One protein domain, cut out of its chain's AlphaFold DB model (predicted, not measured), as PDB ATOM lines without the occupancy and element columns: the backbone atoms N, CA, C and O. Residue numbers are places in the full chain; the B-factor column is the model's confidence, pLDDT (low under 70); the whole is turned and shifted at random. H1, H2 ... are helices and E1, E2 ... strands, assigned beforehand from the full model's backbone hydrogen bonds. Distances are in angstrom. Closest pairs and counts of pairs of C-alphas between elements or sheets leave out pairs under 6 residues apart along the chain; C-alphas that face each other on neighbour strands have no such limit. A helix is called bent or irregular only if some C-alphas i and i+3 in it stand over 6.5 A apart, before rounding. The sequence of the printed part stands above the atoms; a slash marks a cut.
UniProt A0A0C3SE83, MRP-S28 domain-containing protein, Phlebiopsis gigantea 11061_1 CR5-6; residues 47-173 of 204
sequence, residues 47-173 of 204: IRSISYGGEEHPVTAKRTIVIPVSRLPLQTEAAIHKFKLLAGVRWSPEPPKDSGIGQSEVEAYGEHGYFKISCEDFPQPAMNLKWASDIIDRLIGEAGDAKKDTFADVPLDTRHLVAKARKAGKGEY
ATOM      1  N   ILE A  47    -143.659 -19.711  36.786       95.81
ATOM      2  CA  ILE A  47    -142.315 -19.736  37.362       95.81
ATOM      3  C   ILE A  47    -141.785 -18.312  37.438       95.81
ATOM      4  O   ILE A  47    -141.708 -17.600  36.440       95.81
ATOM      5  N   ARG A  48    -141.355 -17.916  38.632       95.25
ATOM      6  CA  ARG A  48    -140.714 -16.630  38.875       95.25
ATOM      7  C   ARG A  48    -139.235 -16.804  39.202       95.25
ATOM      8  O   ARG A  48    -138.865 -17.528  40.132       95.25
ATOM      9  N   SER A  49    -138.411 -16.052  38.478       94.94
ATOM     10  CA  SER A  49    -136.983 -15.843  38.728       94.94
ATOM     11  C   SER A  49    -136.693 -14.379  39.063       94.94
ATOM     12  O   SER A  49    -137.467 -13.486  38.721       94.94
ATOM     13  N   ILE A  50    -135.569 -14.136  39.733       94.06
ATOM     14  CA  ILE A  50    -135.087 -12.800  40.099       94.06
ATOM     15  C   ILE A  50    -133.714 -12.606  39.443       94.06
ATOM     16  O   ILE A  50    -132.922 -13.545  39.415       94.06
ATOM     17  N   SER A  51    -133.461 -11.417  38.892       94.12
ATOM     18  CA  SER A  51    -132.184 -11.016  38.286       94.12
ATOM     19  C   SER A  51    -131.883  -9.560  38.645       94.12
ATOM     20  O   SER A  51    -132.801  -8.738  38.652       94.12
ATOM     21  N   TYR A  52    -130.616  -9.256  38.931       95.06
ATOM     22  CA  TYR A  52    -130.130  -7.933  39.348       95.06
ATOM     23  C   TYR A  52    -129.297  -7.232  38.258       95.06
ATOM     24  O   TYR A  52    -128.492  -6.358  38.544       95.06
ATOM     25  N   GLY A  53    -129.473  -7.609  36.984       92.06
ATOM     26  CA  GLY A  53    -128.923  -6.834  35.863       92.06
ATOM     27  C   GLY A  53    -127.392  -6.763  35.804       92.06
ATOM     28  O   GLY A  53    -126.856  -5.761  35.343       92.06
ATOM     29  N   GLY A  54    -126.701  -7.813  36.257       92.25
ATOM     30  CA  GLY A  54    -125.235  -7.916  36.245       92.25
ATOM     31  C   GLY A  54    -124.603  -7.958  37.636       92.25
ATOM     32  O   GLY A  54    -123.453  -8.363  37.758       92.25
ATOM     33  N   GLU A  55    -125.351  -7.608  38.682       95.19
ATOM     34  CA  GLU A  55    -124.885  -7.727  40.063       95.19
ATOM     35  C   GLU A  55    -125.055  -9.158  40.590       95.19
ATOM     36  O   GLU A  55    -126.099  -9.798  40.408       95.19
ATOM     37  N   GLU A  56    -124.032  -9.658  41.284       93.81
ATOM     38  CA  GLU A  56    -124.126 -10.919  42.009       93.81
ATOM     39  C   GLU A  56    -124.923 -10.715  43.297       93.81
ATOM     40  O   GLU A  56    -124.560  -9.929  44.171       93.81
ATOM     41  N   HIS A  57    -126.031 -11.442  43.423       94.88
ATOM     42  CA  HIS A  57    -126.890 -11.377  44.598       94.88
ATOM     43  C   HIS A  57    -127.339 -12.787  45.000       94.88
ATOM     44  O   HIS A  57    -127.786 -13.545  44.131       94.88
ATOM     45  N   PRO A  58    -127.304 -13.156  46.294       93.00
ATOM     46  CA  PRO A  58    -127.617 -14.518  46.741       93.00
ATOM     47  C   PRO A  58    -129.050 -14.951  46.385       93.00
ATOM     48  O   PRO A  58    -129.297 -16.090  46.000       93.00
ATOM     49  N   VAL A  59    -130.007 -14.018  46.409       94.81
ATOM     50  CA  VAL A  59    -131.420 -14.291  46.069       94.81
ATOM     51  C   VAL A  59    -131.626 -14.631  44.582       94.81
ATOM     52  O   VAL A  59    -132.668 -15.171  44.219       94.81
ATOM     53  N   THR A  60    -130.643 -14.398  43.708       95.31
ATOM     54  CA  THR A  60    -130.718 -14.774  42.283       95.31
ATOM     55  C   THR A  60    -130.909 -16.282  42.089       95.31
ATOM     56  O   THR A  60    -131.544 -16.711  41.118       95.31
ATOM     57  N   ALA A  61    -130.435 -17.102  43.036       95.69
ATOM     58  CA  ALA A  61    -130.630 -18.550  43.025       95.69
ATOM     59  C   ALA A  61    -132.097 -18.957  43.265       95.69
ATOM     60  O   ALA A  61    -132.528 -20.011  42.789       95.69
ATOM     61  N   LYS A  62    -132.894 -18.117  43.940       96.88
ATOM     62  CA  LYS A  62    -134.275 -18.426  44.328       96.88
ATOM     63  C   LYS A  62    -135.156 -18.716  43.118       96.88
ATOM     64  O   LYS A  62    -135.199 -17.947  42.152       96.88
ATOM     65  N   ARG A  63    -135.939 -19.790  43.190       97.44
ATOM     66  CA  ARG A  63    -137.001 -20.094  42.220       97.44
ATOM     67  C   ARG A  63    -138.322 -20.277  42.937       97.44
ATOM     68  O   ARG A  63    -138.382 -20.888  43.997       97.44
ATOM     69  N   THR A  64    -139.370 -19.678  42.384       97.25
ATOM     70  CA  THR A  64    -140.724 -19.732  42.942       97.25
ATOM     71  C   THR A  64    -141.678 -20.247  41.883       97.25
ATOM     72  O   THR A  64    -141.672 -19.738  40.766       97.25
ATOM     73  N   ILE A  65    -142.497 -21.227  42.243       97.00
ATOM     74  CA  ILE A  65    -143.538 -21.795  41.396       97.00
ATOM     75  C   ILE A  65    -144.887 -21.483  42.041       97.00
ATOM     76  O   ILE A  65    -145.070 -21.678  43.246       97.00
ATOM     77  N   VAL A  66    -145.818 -20.975  41.236       96.56
ATOM     78  CA  VAL A  66    -147.219 -20.775  41.611       96.56
ATOM     79  C   VAL A  66    -148.103 -21.535  40.635       96.56
ATOM     80  O   VAL A  66    -147.868 -21.497  39.429       96.56
ATOM     81  N   ILE A  67    -149.101 -22.241  41.166       95.06
ATOM     82  CA  ILE A  67    -149.972 -23.120  40.383       95.06
ATOM     83  C   ILE A  67    -151.411 -22.990  40.886       95.06
ATOM     84  O   ILE A  67    -151.621 -23.054  42.103       95.06
ATOM     85  N   PRO A  68    -152.410 -22.831  40.002       94.69
ATOM     86  CA  PRO A  68    -153.810 -23.011  40.368       94.69
ATOM     87  C   PRO A  68    -154.111 -24.502  40.581       94.69
ATOM     88  O   PRO A  68    -153.828 -25.332  39.719       94.69
ATOM     89  N   VAL A  69    -154.711 -24.849  41.722       94.69
ATOM     90  CA  VAL A  69    -154.976 -26.254  42.095       94.69
ATOM     91  C   VAL A  69    -155.952 -26.928  41.123       94.69
ATOM     92  O   VAL A  69    -155.838 -28.120  40.869       94.69
ATOM     93  N   SER A  70    -156.860 -26.158  40.520       93.19
ATOM     94  CA  SER A  70    -157.827 -26.618  39.509       93.19
ATOM     95  C   SER A  70    -157.187 -27.165  38.228       93.19
ATOM     96  O   SER A  70    -157.797 -27.980  37.546       93.19
ATOM     97  N   ARG A  71    -155.965 -26.734  37.886       92.12
ATOM     98  CA  ARG A  71    -155.254 -27.210  36.689       92.12
ATOM     99  C   ARG A  71    -154.321 -28.390  36.958       92.12
ATOM    100  O   ARG A  71    -153.632 -28.843  36.046       92.12
ATOM    101  N   LEU A  72    -154.252 -28.867  38.198       92.62
ATOM    102  CA  LEU A  72    -153.509 -30.080  38.515       92.62
ATOM    103  C   LEU A  72    -154.270 -31.312  38.004       92.62
ATOM    104  O   LEU A  72    -155.498 -31.283  37.944       92.62
ATOM    105  N   PRO A  73    -153.579 -32.417  37.674       92.44
ATOM    106  CA  PRO A  73    -154.207 -33.649  37.194       92.44
ATOM    107  C   PRO A  73    -154.864 -34.452  38.338       92.44
ATOM    108  O   PRO A  73    -154.633 -35.649  38.482       92.44
ATOM    109  N   LEU A  74    -155.663 -33.794  39.184       91.50
ATOM    110  CA  LEU A  74    -156.412 -34.404  40.283       91.50
ATOM    111  C   LEU A  74    -157.885 -34.502  39.876       91.50
ATOM    112  O   LEU A  74    -158.534 -33.485  39.657       91.50
ATOM    113  N   GLN A  75    -158.409 -35.723  39.758       87.38
ATOM    114  CA  GLN A  75    -159.776 -35.955  39.267       87.38
ATOM    115  C   GLN A  75    -160.826 -35.921  40.385       87.38
ATOM    116  O   GLN A  75    -161.953 -35.485  40.170       87.38
ATOM    117  N   THR A  76    -160.464 -36.389  41.580       93.00
ATOM    118  CA  THR A  76    -161.405 -36.578  42.690       93.00
ATOM    119  C   THR A  76    -161.361 -35.394  43.650       93.00
ATOM    120  O   THR A  76    -160.283 -34.950  44.047       93.00
ATOM    121  N   GLU A  77    -162.521 -34.938  44.125       92.62
ATOM    122  CA  GLU A  77    -162.611 -33.873  45.137       92.62
ATOM    123  C   GLU A  77    -161.855 -34.230  46.428       92.62
ATOM    124  O   GLU A  77    -161.151 -33.395  46.995       92.62
ATOM    125  N   ALA A  78    -161.902 -35.500  46.834       93.44
ATOM    126  CA  ALA A  78    -161.131 -36.020  47.959       93.44
ATOM    127  C   ALA A  78    -159.607 -35.866  47.762       93.44
ATOM    128  O   ALA A  78    -158.896 -35.497  48.696       93.44
ATOM    129  N   ALA A  79    -159.105 -36.064  46.538       95.00
ATOM    130  CA  ALA A  79    -157.693 -35.860  46.207       95.00
ATOM    131  C   ALA A  79    -157.317 -34.371  46.247       95.00
ATOM    132  O   ALA A  79    -156.254 -34.004  46.742       95.00
ATOM    133  N   ILE A  80    -158.214 -33.492  45.792       95.06
ATOM    134  CA  ILE A  80    -158.036 -32.035  45.873       95.06
ATOM    135  C   ILE A  80    -158.036 -31.570  47.336       95.06
ATOM    136  O   ILE A  80    -157.218 -30.733  47.721       95.06
ATOM    137  N   HIS A  81    -158.923 -32.114  48.168       95.00
ATOM    138  CA  HIS A  81    -158.958 -31.838  49.601       95.00
ATOM    139  C   HIS A  81    -157.658 -32.279  50.283       95.00
ATOM    140  O   HIS A  81    -156.994 -31.471  50.936       95.00
ATOM    141  N   LYS A  82    -157.225 -33.517  50.028       95.50
ATOM    142  CA  LYS A  82    -155.948 -34.056  50.502       95.50
ATOM    143  C   LYS A  82    -154.757 -33.210  50.047       95.50
ATOM    144  O   LYS A  82    -153.893 -32.894  50.858       95.50
ATOM    145  N   PHE A  83    -154.736 -32.762  48.791       96.19
ATOM    146  CA  PHE A  83    -153.712 -31.846  48.279       96.19
ATOM    147  C   PHE A  83    -153.653 -30.550  49.098       96.19
ATOM    148  O   PHE A  83    -152.570 -30.112  49.486       96.19
ATOM    149  N   LYS A  84    -154.810 -29.938  49.393       95.62
ATOM    150  CA  LYS A  84    -154.884 -28.707  50.199       95.62
ATOM    151  C   LYS A  84    -154.353 -28.929  51.617       95.62
ATOM    152  O   LYS A  84    -153.618 -28.080  52.117       95.62
ATOM    153  N   LEU A  85    -154.668 -30.070  52.232       95.38
ATOM    154  CA  LEU A  85    -154.155 -30.439  53.553       95.38
ATOM    155  C   LEU A  85    -152.633 -30.632  53.546       95.38
ATOM    156  O   LEU A  85    -151.940 -30.025  54.361       95.38
ATOM    157  N   LEU A  86    -152.100 -31.397  52.589       95.50
ATOM    158  CA  LEU A  86    -150.656 -31.635  52.453       95.50
ATOM    159  C   LEU A  86    -149.881 -30.349  52.134       95.50
ATOM    160  O   LEU A  86    -148.758 -30.153  52.601       95.50
ATOM    161  N   ALA A  87    -150.477 -29.445  51.356       95.75
ATOM    162  CA  ALA A  87    -149.897 -28.140  51.063       95.75
ATOM    163  C   ALA A  87    -149.792 -27.241  52.309       95.75
ATOM    164  O   ALA A  87    -148.878 -26.408  52.392       95.75
ATOM    165  N   GLY A  88    -150.719 -27.384  53.261       95.31
ATOM    166  CA  GLY A  88    -150.770 -26.612  54.500       95.31
ATOM    167  C   GLY A  88    -150.692 -25.103  54.250       95.31
ATOM    168  O   GLY A  88    -151.447 -24.530  53.463       95.31
ATOM    169  N   VAL A  89    -149.710 -24.442  54.871       95.75
ATOM    170  CA  VAL A  89    -149.529 -22.977  54.789       95.75
ATOM    171  C   VAL A  89    -149.175 -22.446  53.393       95.75
ATOM    172  O   VAL A  89    -149.217 -21.235  53.165       95.75
ATOM    173  N   ARG A  90    -148.791 -23.330  52.463       95.94
ATOM    174  CA  ARG A  90    -148.421 -22.977  51.081       95.94
ATOM    175  C   ARG A  90    -149.636 -22.773  50.180       95.94
ATOM    176  O   ARG A  90    -149.496 -22.178  49.111       95.94
ATOM    177  N   TRP A  91    -150.801 -23.265  50.598       96.25
ATOM    178  CA  TRP A  91    -152.060 -23.054  49.901       96.25
ATOM    179  C   TRP A  91    -152.707 -21.724  50.311       96.25
ATOM    180  O   TRP A  91    -152.720 -21.345  51.490       96.25
ATOM    181  N   SER A  92    -153.266 -21.012  49.332       94.19
ATOM    182  CA  SER A  92    -154.091 -19.826  49.552       94.19
ATOM    183  C   SER A  92    -155.289 -19.776  48.600       94.19
ATOM    184  O   SER A  92    -155.151 -20.128  47.434       94.19
ATOM    185  N   PRO A  93    -156.459 -19.282  49.047       93.00
ATOM    186  CA  PRO A  93    -157.640 -19.171  48.186       93.00
ATOM    187  C   PRO A  93    -157.466 -18.099  47.103       93.00
ATOM    188  O   PRO A  93    -157.921 -18.261  45.978       93.00
ATOM    189  N   GLU A  94    -156.774 -17.006  47.425       90.44
ATOM    190  CA  GLU A  94    -156.453 -15.937  46.477       90.44
ATOM    191  C   GLU A  94    -155.050 -16.141  45.890       90.44
ATOM    192  O   GLU A  94    -154.171 -16.669  46.590       90.44
ATOM    193  N   PRO A  95    -154.801 -15.701  44.641       92.12
ATOM    194  CA  PRO A  95    -153.473 -15.789  44.059       92.12
ATOM    195  C   PRO A  95    -152.496 -14.923  44.867       92.12
ATOM    196  O   PRO A  95    -152.829 -13.804  45.286       92.12
ATOM    197  N   PRO A  96    -151.256 -15.387  45.088       90.19
ATOM    198  CA  PRO A  96    -150.208 -14.537  45.625       90.19
ATOM    199  C   PRO A  96    -150.058 -13.286  44.750       90.19
ATOM    200  O   PRO A  96    -149.989 -13.388  43.530       90.19
ATOM    201  N   LYS A  97    -149.964 -12.098  45.358       86.31
ATOM    202  CA  LYS A  97    -149.834 -10.820  44.620       86.31
ATOM    203  C   LYS A  97    -148.672 -10.798  43.625       86.31
ATOM    204  O   LYS A  97    -148.641  -9.998  42.705       86.31
ATOM    205  N   ASP A  98    -147.683 -11.632  43.887       86.62
ATOM    206  CA  ASP A  98    -146.375 -11.644  43.269       86.62
ATOM    207  C   ASP A  98    -146.230 -12.806  42.261       86.62
ATOM    208  O   ASP A  98    -145.113 -13.114  41.844       86.62
ATOM    209  N   SER A  99    -147.360 -13.442  41.914       85.06
ATOM    210  CA  SER A  99    -147.469 -14.630  41.059       85.06
ATOM    211  C   SER A  99    -147.583 -14.338  39.567       85.06
ATOM    212  O   SER A  99    -147.346 -15.243  38.787       85.06
ATOM    213  N   GLY A 100    -147.936 -13.116  39.155       85.38
ATOM    214  CA  GLY A 100    -148.165 -12.797  37.739       85.38
ATOM    215  C   GLY A 100    -149.494 -13.309  37.168       85.38
ATOM    216  O   GLY A 100    -149.729 -13.136  35.980       85.38
ATOM    217  N   ILE A 101    -150.363 -13.889  38.002       87.88
ATOM    218  CA  ILE A 101    -151.682 -14.394  37.600       87.88
ATOM    219  C   ILE A 101    -152.655 -13.219  37.437       87.88
ATOM    220  O   ILE A 101    -152.867 -12.435  38.370       87.88
ATOM    221  N   GLY A 102    -153.224 -13.087  36.238       86.12
ATOM    222  CA  GLY A 102    -154.154 -12.013  35.868       86.12
ATOM    223  C   GLY A 102    -155.590 -12.258  36.341       86.12
ATOM    224  O   GLY A 102    -155.949 -13.365  36.723       86.12
ATOM    225  N   GLN A 103    -156.450 -11.234  36.282       86.38
ATOM    226  CA  GLN A 103    -157.862 -11.362  36.698       86.38
ATOM    227  C   GLN A 103    -158.631 -12.407  35.877       86.38
ATOM    228  O   GLN A 103    -159.368 -13.199  36.452       86.38
ATOM    229  N   SER A 104    -158.394 -12.461  34.564       86.19
ATOM    230  CA  SER A 104    -158.998 -13.453  33.668       86.19
ATOM    231  C   SER A 104    -158.648 -14.892  34.057       86.19
ATOM    232  O   SER A 104    -159.493 -15.778  34.012       86.19
ATOM    233  N   GLU A 105    -157.407 -15.135  34.482       84.50
ATOM    234  CA  GLU A 105    -156.961 -16.457  34.932       84.50
ATOM    235  C   GLU A 105    -157.557 -16.827  36.293       84.50
ATOM    236  O   GLU A 105    -157.859 -17.996  36.533       84.50
ATOM    237  N   VAL A 106    -157.768 -15.837  37.165       87.81
ATOM    238  CA  VAL A 106    -158.439 -16.047  38.454       87.81
ATOM    239  C   VAL A 106    -159.885 -16.466  38.264       87.81
ATOM    240  O   VAL A 106    -160.343 -17.373  38.953       87.81
ATOM    241  N   GLU A 107    -160.595 -15.828  37.340       86.88
ATOM    242  CA  GLU A 107    -161.983 -16.171  37.028       86.88
ATOM    243  C   GLU A 107    -162.090 -17.558  36.390       86.88
ATOM    244  O   GLU A 107    -163.001 -18.309  36.721       86.88
ATOM    245  N   ALA A 108    -161.133 -17.932  35.538       86.56
ATOM    246  CA  ALA A 108    -161.163 -19.210  34.835       86.56
ATOM    247  C   ALA A 108    -160.698 -20.413  35.681       86.56
ATOM    248  O   ALA A 108    -161.180 -21.520  35.467       86.56
ATOM    249  N   TYR A 109    -159.746 -20.232  36.606       85.94
ATOM    250  CA  TYR A 109    -159.083 -21.352  37.302       85.94
ATOM    251  C   TYR A 109    -158.986 -21.177  38.826       85.94
ATOM    252  O   TYR A 109    -158.334 -21.976  39.500       85.94
ATOM    253  N   GLY A 110    -159.617 -20.159  39.408       86.69
ATOM    254  CA  GLY A 110    -159.490 -19.834  40.831       86.69
ATOM    255  C   GLY A 110    -160.271 -20.722  41.807       86.69
ATOM    256  O   GLY A 110    -160.113 -20.548  43.013       86.69
ATOM    257  N   GLU A 111    -161.083 -21.670  41.330       89.75
ATOM    258  CA  GLU A 111    -162.061 -22.422  42.139       89.75
ATOM    259  C   GLU A 111    -161.466 -23.108  43.380       89.75
ATOM    260  O   GLU A 111    -162.042 -23.085  44.468       89.75
ATOM    261  N   HIS A 112    -160.286 -23.718  43.241       92.69
ATOM    262  CA  HIS A 112    -159.637 -24.480  44.313       92.69
ATOM    263  C   HIS A 112    -158.438 -23.763  44.946       92.69
ATOM    264  O   HIS A 112    -157.728 -24.344  45.773       92.69
ATOM    265  N   GLY A 113    -158.243 -22.485  44.614       93.88
ATOM    266  CA  GLY A 113    -157.134 -21.670  45.093       93.88
ATOM    267  C   GLY A 113    -155.795 -22.008  44.437       93.88
ATOM    268  O   GLY A 113    -155.721 -22.622  43.371       93.88
ATOM    269  N   TYR A 114    -154.721 -21.581  45.095       96.06
ATOM    270  CA  TYR A 114    -153.369 -21.537  44.554       96.06
ATOM    271  C   TYR A 114    -152.374 -22.171  45.511       96.06
ATOM    272  O   TYR A 114    -152.430 -21.969  46.725       96.06
ATOM    273  N   PHE A 115    -151.419 -22.889  44.941       96.44
ATOM    274  CA  PHE A 115    -150.270 -23.436  45.637       96.44
ATOM    275  C   PHE A 115    -149.025 -22.629  45.280       96.44
ATOM    276  O   PHE A 115    -148.757 -22.394  44.101       96.44
ATOM    277  N   LYS A 116    -148.260 -22.208  46.292       96.19
ATOM    278  CA  LYS A 116    -146.987 -21.506  46.102       96.19
ATOM    279  C   LYS A 116    -145.859 -22.226  46.823       96.19
ATOM    280  O   LYS A 116    -145.887 -22.374  48.043       96.19
ATOM    281  N   ILE A 117    -144.806 -22.556  46.085       96.62
ATOM    282  CA  ILE A 117    -143.563 -23.081  46.645       96.62
ATOM    283  C   ILE A 117    -142.374 -22.277  46.133       96.62
ATOM    284  O   ILE A 117    -142.326 -21.874  44.974       96.62
ATOM    285  N   SER A 118    -141.415 -22.011  47.012       96.19
ATOM    286  CA  SER A 118    -140.150 -21.384  46.650       96.19
ATOM    287  C   SER A 118    -138.996 -22.144  47.277       96.19
ATOM    288  O   SER A 118    -139.130 -22.583  48.417       96.19
ATOM    289  N   CYS A 119    -137.885 -22.244  46.557       96.94
ATOM    290  CA  CYS A 119    -136.650 -22.862  47.026       96.94
ATOM    291  C   CYS A 119    -135.468 -21.935  46.731       96.94
ATOM    292  O   CYS A 119    -135.411 -21.313  45.663       96.94
ATOM    293  N   GLU A 120    -134.566 -21.823  47.701       96.44
ATOM    294  CA  GLU A 120    -133.320 -21.052  47.633       96.44
ATOM    295  C   GLU A 120    -132.148 -21.801  48.293       96.44
ATOM    296  O   GLU A 120    -131.125 -21.196  48.587       96.44
ATOM    297  N   ASP A 121    -132.299 -23.113  48.505       95.56
ATOM    298  CA  ASP A 121    -131.358 -23.930  49.281       95.56
ATOM    299  C   ASP A 121    -130.110 -24.314  48.468       95.56
ATOM    300  O   ASP A 121    -129.022 -24.471  49.018       95.56
ATOM    301  N   PHE A 122    -130.253 -24.470  47.148       95.94
ATOM    302  CA  PHE A 122    -129.167 -24.865  46.256       95.94
ATOM    303  C   PHE A 122    -128.498 -23.650  45.599       95.94
ATOM    304  O   PHE A 122    -129.172 -22.669  45.271       95.94
ATOM    305  N   PRO A 123    -127.185 -23.730  45.308       94.88
ATOM    306  CA  PRO A 123    -126.452 -22.633  44.680       94.88
ATOM    307  C   PRO A 123    -126.908 -22.385  43.238       94.88
ATOM    308  O   PRO A 123    -126.977 -21.242  42.790       94.88
ATOM    309  N   GLN A 124    -127.242 -23.447  42.497       95.06
ATOM    310  CA  GLN A 124    -127.693 -23.306  41.119       95.06
ATOM    311  C   GLN A 124    -129.213 -23.117  41.053       95.06
ATOM    312  O   GLN A 124    -129.970 -23.950  41.563       95.06
ATOM    313  N   PRO A 125    -129.701 -22.099  40.325       96.06
ATOM    314  CA  PRO A 125    -131.133 -21.866  40.202       96.06
ATOM    315  C   PRO A 125    -131.889 -23.011  39.519       96.06
ATOM    316  O   PRO A 125    -133.052 -23.254  39.834       96.06
ATOM    317  N   ALA A 126    -131.246 -23.718  38.586       96.38
ATOM    318  CA  ALA A 126    -131.844 -24.872  37.922       96.38
ATOM    319  C   ALA A 126    -132.138 -26.009  38.917       96.38
ATOM    320  O   ALA A 126    -133.196 -26.627  38.838       96.38
ATOM    321  N   MET A 127    -131.253 -26.220  39.900       97.44
ATOM    322  CA  MET A 127    -131.454 -27.205  40.966       97.44
ATOM    323  C   MET A 127    -132.639 -26.824  41.858       97.44
ATOM    324  O   MET A 127    -133.480 -27.671  42.137       97.44
ATOM    325  N   ASN A 128    -132.763 -25.544  42.233       97.62
ATOM    326  CA  ASN A 128    -133.905 -25.052  43.018       97.62
ATOM    327  C   ASN A 128    -135.242 -25.246  42.284       97.62
ATOM    328  O   ASN A 128    -136.239 -25.632  42.893       97.62
ATOM    329  N   LEU A 129    -135.271 -24.994  40.969       97.38
ATOM    330  CA  LEU A 129    -136.457 -25.234  40.144       97.38
ATOM    331  C   LEU A 129    -136.799 -26.722  40.093       97.38
ATOM    332  O   LEU A 129    -137.950 -27.082  40.326       97.38
ATOM    333  N   LYS A 130    -135.803 -27.573  39.824       97.69
ATOM    334  CA  LYS A 130    -135.979 -29.026  39.738       97.69
ATOM    335  C   LYS A 130    -136.460 -29.616  41.061       97.69
ATOM    336  O   LYS A 130    -137.402 -30.397  41.087       97.69
ATOM    337  N   TRP A 131    -135.888 -29.181  42.178       97.94
ATOM    338  CA  TRP A 131    -136.364 -29.595  43.492       97.94
ATOM    339  C   TRP A 131    -137.829 -29.203  43.708       97.94
ATOM    340  O   TRP A 131    -138.627 -30.024  44.155       97.94
ATOM    341  N   ALA A 132    -138.207 -27.971  43.349       97.12
ATOM    342  CA  ALA A 132    -139.583 -27.514  43.493       97.12
ATOM    343  C   ALA A 132    -140.550 -28.320  42.609       97.12
ATOM    344  O   ALA A 132    -141.621 -28.685  43.094       97.12
ATOM    345  N   SER A 133    -140.172 -28.649  41.365       96.38
ATOM    346  CA  SER A 133    -140.979 -29.526  40.503       96.38
ATOM    347  C   SER A 133    -141.124 -30.925  41.096       96.38
ATOM    348  O   SER A 133    -142.237 -31.422  41.201       96.38
ATOM    349  N   ASP A 134    -140.036 -31.515  41.596       97.50
ATOM    350  CA  ASP A 134    -140.055 -32.868  42.166       97.50
ATOM    351  C   ASP A 134    -140.902 -32.946  43.442       97.50
ATOM    352  O   ASP A 134    -141.447 -33.997  43.779       97.50
ATOM    353  N   ILE A 135    -140.993 -31.851  44.199       97.12
ATOM    354  CA  ILE A 135    -141.894 -31.748  45.352       97.12
ATOM    355  C   ILE A 135    -143.349 -31.684  44.894       97.12
ATOM    356  O   ILE A 135    -144.191 -32.340  45.500       97.12
ATOM    357  N   ILE A 136    -143.650 -30.920  43.841       96.00
ATOM    358  CA  ILE A 136    -145.002 -30.839  43.279       96.00
ATOM    359  C   ILE A 136    -145.443 -32.212  42.765       96.00
ATOM    360  O   ILE A 136    -146.527 -32.657  43.125       96.00
ATOM    361  N   ASP A 137    -144.590 -32.908  42.014       96.25
ATOM    362  CA  ASP A 137    -144.887 -34.243  41.484       96.25
ATOM    363  C   ASP A 137    -145.140 -35.250  42.612       96.25
ATOM    364  O   ASP A 137    -146.116 -36.000  42.576       96.25
ATOM    365  N   ARG A 138    -144.317 -35.215  43.670       96.69
ATOM    366  CA  ARG A 138    -144.537 -36.028  44.877       96.69
ATOM    367  C   ARG A 138    -145.856 -35.698  45.565       96.69
ATOM    368  O   ARG A 138    -146.569 -36.606  45.974       96.69
ATOM    369  N   LEU A 139    -146.194 -34.416  45.685       95.38
ATOM    370  CA  LEU A 139    -147.435 -33.976  46.318       95.38
ATOM    371  C   LEU A 139    -148.654 -34.438  45.499       95.38
ATOM    372  O   LEU A 139    -149.625 -34.918  46.074       95.38
ATOM    373  N   ILE A 140    -148.587 -34.353  44.168       95.25
ATOM    374  CA  ILE A 140    -149.626 -34.866  43.264       95.25
ATOM    375  C   ILE A 140    -149.764 -36.385  43.411       95.25
ATOM    376  O   ILE A 140    -150.887 -36.872  43.523       95.25
ATOM    377  N   GLY A 141    -148.648 -37.122  43.460       94.94
ATOM    378  CA  GLY A 141    -148.650 -38.570  43.680       94.94
ATOM    379  C   GLY A 141    -149.321 -38.955  44.999       94.94
ATOM    380  O   GLY A 141    -150.271 -39.733  45.010       94.94
ATOM    381  N   GLU A 142    -148.911 -38.333  46.106       94.38
ATOM    382  CA  GLU A 142    -149.502 -38.585  47.426       94.38
ATOM    383  C   GLU A 142    -150.985 -38.196  47.494       94.38
ATOM    384  O   GLU A 142    -151.782 -38.888  48.130       94.38
ATOM    385  N   ALA A 143    -151.382 -37.103  46.838       94.19
ATOM    386  CA  ALA A 143    -152.775 -36.670  46.779       94.19
ATOM    387  C   ALA A 143    -153.651 -37.609  45.929       94.19
ATOM    388  O   ALA A 143    -154.809 -37.833  46.280       94.19
ATOM    389  N   GLY A 144    -153.110 -38.162  44.840       90.62
ATOM    390  CA  GLY A 144    -153.798 -39.102  43.950       90.62
ATOM    391  C   GLY A 144    -153.878 -40.540  44.477       90.62
ATOM    392  O   GLY A 144    -154.718 -41.315  44.020       90.62
ATOM    393  N   ASP A 145    -153.046 -40.903  45.457       90.75
ATOM    394  CA  ASP A 145    -153.032 -42.234  46.070       90.75
ATOM    395  C   ASP A 145    -154.296 -42.496  46.912       90.75
ATOM    396  O   ASP A 145    -154.333 -42.231  48.119       90.75
ATOM    397  N   ALA A 146    -155.315 -43.096  46.289       78.44
ATOM    398  CA  ALA A 146    -156.578 -43.483  46.936       78.44
ATOM    399  C   ALA A 146    -156.460 -44.689  47.893       78.44
ATOM    400  O   ALA A 146    -157.380 -44.969  48.654       78.44
ATOM    401  N   LYS A 147    -155.345 -45.432  47.848       81.06
ATOM    402  CA  LYS A 147    -155.087 -46.576  48.748       81.06
ATOM    403  C   LYS A 147    -154.588 -46.146  50.128       81.06
ATOM    404  O   LYS A 147    -154.674 -46.919  51.076       81.06
ATOM    405  N   LYS A 148    -153.998 -44.952  50.210       82.50
ATOM    406  CA  LYS A 148    -153.552 -44.341  51.463       82.50
ATOM    407  C   LYS A 148    -154.721 -43.591  52.103       82.50
ATOM    408  O   LYS A 148    -155.793 -43.472  51.517       82.50
ATOM    409  N   ASP A 149    -154.489 -43.052  53.292       86.38
ATOM    410  CA  ASP A 149    -155.476 -42.231  53.987       86.38
ATOM    411  C   ASP A 149    -155.960 -41.059  53.107       86.38
ATOM    412  O   ASP A 149    -155.172 -40.411  52.406       86.38
ATOM    413  N   THR A 150    -157.272 -40.833  53.107       86.44
ATOM    414  CA  THR A 150    -157.953 -39.794  52.321       86.44
ATOM    415  C   THR A 150    -158.054 -38.476  53.095       86.44
ATOM    416  O   THR A 150    -158.265 -37.433  52.476       86.44
ATOM    417  N   PHE A 151    -157.864 -38.502  54.421       91.44
ATOM    418  CA  PHE A 151    -157.986 -37.331  55.300       91.44
ATOM    419  C   PHE A 151    -159.347 -36.623  55.178       91.44
ATOM    420  O   PHE A 151    -159.427 -35.395  55.149       91.44
ATOM    421  N   ALA A 152    -160.432 -37.391  55.040       91.06
ATOM    422  CA  ALA A 152    -161.787 -36.842  54.924       91.06
ATOM    423  C   ALA A 152    -162.325 -36.296  56.260       91.06
ATOM    424  O   ALA A 152    -163.223 -35.460  56.280       91.06
ATOM    425  N   ASP A 153    -161.772 -36.772  57.370       94.06
ATOM    426  CA  ASP A 153    -162.084 -36.386  58.745       94.06
ATOM    427  C   ASP A 153    -161.362 -35.103  59.194       94.06
ATOM    428  O   ASP A 153    -161.829 -34.409  60.099       94.06
ATOM    429  N   VAL A 154    -160.240 -34.761  58.554       94.50
ATOM    430  CA  VAL A 154    -159.430 -33.592  58.908       94.50
ATOM    431  C   VAL A 154    -159.947 -32.343  58.188       94.50
ATOM    432  O   VAL A 154    -159.874 -32.272  56.963       94.50
ATOM    433  N   PRO A 155    -160.412 -31.301  58.899       95.50
ATOM    434  CA  PRO A 155    -160.831 -30.062  58.256       95.50
ATOM    435  C   PRO A 155    -159.634 -29.249  57.742       95.50
ATOM    436  O   PRO A 155    -158.541 -29.271  58.312       95.50
ATOM    437  N   LEU A 156    -159.863 -28.450  56.698       94.38
ATOM    438  CA  LEU A 156    -158.852 -27.554  56.142       94.38
ATOM    439  C   LEU A 156    -158.428 -26.463  57.140       94.38
ATOM    440  O   LEU A 156    -159.237 -25.622  57.543       94.38
ATOM    441  N   ASP A 157    -157.138 -26.419  57.480       94.31
ATOM    442  CA  ASP A 157    -156.588 -25.363  58.332       94.31
ATOM    443  C   ASP A 157    -156.435 -24.040  57.557       94.31
ATOM    444  O   ASP A 157    -155.767 -23.956  56.525       94.31
ATOM    445  N   THR A 158    -157.057 -22.980  58.073       92.75
ATOM    446  CA  THR A 158    -157.039 -21.622  57.502       92.75
ATOM    447  C   THR A 158    -156.402 -20.586  58.433       92.75
ATOM    448  O   THR A 158    -156.391 -19.388  58.125       92.75
ATOM    449  N   ARG A 159    -155.827 -21.007  59.566       91.75
ATOM    450  CA  ARG A 159    -155.283 -20.103  60.596       91.75
ATOM    451  C   ARG A 159    -154.177 -19.193  60.061       91.75
ATOM    452  O   ARG A 159    -154.120 -18.016  60.424       91.75
ATOM    453  N   HIS A 160    -153.333 -19.682  59.151       92.12
ATOM    454  CA  HIS A 160    -152.281 -18.878  58.511       92.12
ATOM    455  C   HIS A 160    -152.847 -17.740  57.657       92.12
ATOM    456  O   HIS A 160    -152.248 -16.665  57.586       92.12
ATOM    457  N   LEU A 161    -154.013 -17.943  57.037       89.94
ATOM    458  CA  LEU A 161    -154.692 -16.919  56.244       89.94
ATOM    459  C   LEU A 161    -155.225 -15.807  57.145       89.94
ATOM    460  O   LEU A 161    -155.011 -14.630  56.848       89.94
ATOM    461  N   VAL A 162    -155.842 -16.174  58.271       86.69
ATOM    462  CA  VAL A 162    -156.332 -15.223  59.281       86.69
ATOM    463  C   VAL A 162    -155.171 -14.409  59.851       86.69
ATOM    464  O   VAL A 162    -155.213 -13.177  59.843       86.69
ATOM    465  N   ALA A 163    -154.079 -15.070  60.247       88.75
ATOM    466  CA  ALA A 163    -152.882 -14.399  60.753       88.75
ATOM    467  C   ALA A 163    -152.283 -13.420  59.725       88.75
ATOM    468  O   ALA A 163    -151.923 -12.287  60.060       88.75
ATOM    469  N   LYS A 164    -152.223 -13.818  58.447       87.25
ATOM    470  CA  LYS A 164    -151.748 -12.962  57.350       87.25
ATOM    471  C   LYS A 164    -152.668 -11.763  57.114       87.25
ATOM    472  O   LYS A 164    -152.172 -10.654  56.905       87.25
ATOM    473  N   ALA A 165    -153.985 -11.960  57.157       83.81
ATOM    474  CA  ALA A 165    -154.971 -10.892  57.008       83.81
ATOM    475  C   ALA A 165    -154.885  -9.871  58.153       83.81
ATOM    476  O   ALA A 165    -154.860  -8.662  57.889       83.81
ATOM    477  N   ARG A 166    -154.741 -10.355  59.395       83.12
ATOM    478  CA  ARG A 166    -154.532  -9.534  60.593       83.12
ATOM    479  C   ARG A 166    -153.247  -8.711  60.491       83.12
ATOM    480  O   ARG A 166    -153.289  -7.495  60.644       83.12
ATOM    481  N   LYS A 167    -152.119  -9.335  60.123       86.25
ATOM    482  CA  LYS A 167    -150.833  -8.630  59.930       86.25
ATOM    483  C   LYS A 167    -150.899  -7.571  58.831       86.25
ATOM    484  O   LYS A 167    -150.301  -6.510  58.958       86.25
ATOM    485  N   ALA A 168    -151.630  -7.835  57.749       81.81
ATOM    486  CA  ALA A 168    -151.809  -6.868  56.667       81.81
ATOM    487  C   ALA A 168    -152.715  -5.680  57.052       81.81
ATOM    488  O   ALA A 168    -152.964  -4.814  56.213       81.81
ATOM    489  N   GLY A 169    -153.282  -5.673  58.267       73.38
ATOM    490  CA  GLY A 169    -154.306  -4.725  58.699       73.38
ATOM    491  C   GLY A 169    -155.609  -4.848  57.906       73.38
ATOM    492  O   GLY A 169    -156.503  -4.018  58.061       73.38
ATOM    493  N   LYS A 170    -155.733  -5.850  57.028       66.25
ATOM    494  CA  LYS A 170    -156.873  -6.034  56.124       66.25
ATOM    495  C   LYS A 170    -158.044  -6.777  56.779       66.25
ATOM    496  O   LYS A 170    -159.078  -6.899  56.131       66.25
ATOM    497  N   GLY A 171    -157.899  -7.192  58.041       56.09
ATOM    498  CA  GLY A 171    -158.934  -7.843  58.837       56.09
ATOM    499  C   GLY A 171    -158.757  -7.596  60.339       56.09
ATOM    500  O   GLY A 171    -157.633  -7.441  60.813       56.09
ATOM    501  N   GLU A 172    -159.902  -7.577  61.029       51.78
ATOM    502  CA  GLU A 172    -160.122  -7.569  62.490       51.78
ATOM    503  C   GLU A 172    -160.050  -6.260  63.299       51.78
ATOM    504  O   GLU A 172    -160.028  -6.306  64.523       51.78
ATOM    505  N   TYR A 173    -160.154  -5.082  62.678       52.75
ATOM    506  CA  TYR A 173    -160.400  -3.846  63.454       52.75
ATOM    507  C   TYR A 173    -161.888  -3.494  63.627       52.75
ATOM    508  O   TYR A 173    -162.218  -2.672  64.475       52.75
TER     509      TYR A 173
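What this domain is: This is residues 47 to 173 of the 204 residues of the protein "MRP-S28 domain-containing protein" of Phlebiopsis gigantea 11061_1 CR5-6 (UniProt A0A0C3SE83). A small three-stranded sheet has the long helix H4 laid slantwise over one of its faces, while H2 packs beside its E3 edge and on one end of H4. H3 only grazes the sheet near the end of E2; H5 lies off the sheet, and residues 164 to 169, of which 164 to 167 belong to H5, stick out as a free arm. The printed part has 127 residues, with five named helices and three named strands in the order E1 H1 E2 H2 H3 E3 H4 H5. The sheet's order is E1, E2, E3, antiparallel throughout, and the class is mixed, helices and strands. The whole is only just compact, close to loose, with a radius of gyration of the C-alphas of 16.2 A and spans of 51 by 43 by 27 A.

Where its parts are: Find C-alpha 47 at (-142.315, -19.736, 37.362), where E1, residues 47 to 49, begins. E2 covers residues 63 to 68, 17.2 A long, and E3 residues 114 to 119, 17.0 A. H4, residues 125 to 144, starts at C-alpha 125 at (-131.133, -21.866, 40.202) and runs 28.7 A. H2 spans residues 77 to 90, 18.9 A, and H3 residues 103 to 112, 15.3 A. Both are irregular: C-alphas 86 and 89 are 9.0 A apart, and C-alphas 108 and 111 are 8.0 A apart. H1 is residues 58 to 61. H5, residues 159 to 167, ends at C-alpha 167 at (-150.833, -8.630, 59.930).

How they stand to each other: Begin at the inner strand E2: N 48 and O 64 stand 2.8 A apart toward E1, and N 65 and O 117 2.8 A toward E3, both within hydrogen-bond range. Residues 91 to 92 pair, antiparallel, with residues 114 to 115 of E3. H4 and the sheet make two layers, helix on one face: its height over the sheet is 9.3 A, and it lies over E3, at 34 degrees on the local plane. H2 is on the same face, over none of the strands. H2 touches H4 with residues 139 to 144 of H4 alone, closest at the C-alphas of Ala 79 and Ala 143, 5.0 A; they run opposite ways at a steep tilt of 38 degrees, only just past shallow. H1 only just touches H4, with 3 pairs of C-alphas within 8 A, closest at Ala 61 and Pro 125, 4.4 A. H5 is close to H2 but not clearly touching: the closest C-alphas, Val 89 and His 160, are 6.2 A apart. Every O i to N i+4 pair is within hydrogen-bond range in H4 and H5; H2 has 8 of 10, H3 has 4 of 6, and H1 is too short for one.

The domain as a whole: Look to the C-alphas of Gly 54 and Asp 153, the two farthest apart, at 51.7 A. The printed part has no cut. The links H2 to H3 and H4 to H5 are long. The mean pLDDT of the printed part is 91.4, and residues 170 to 173 are under 70.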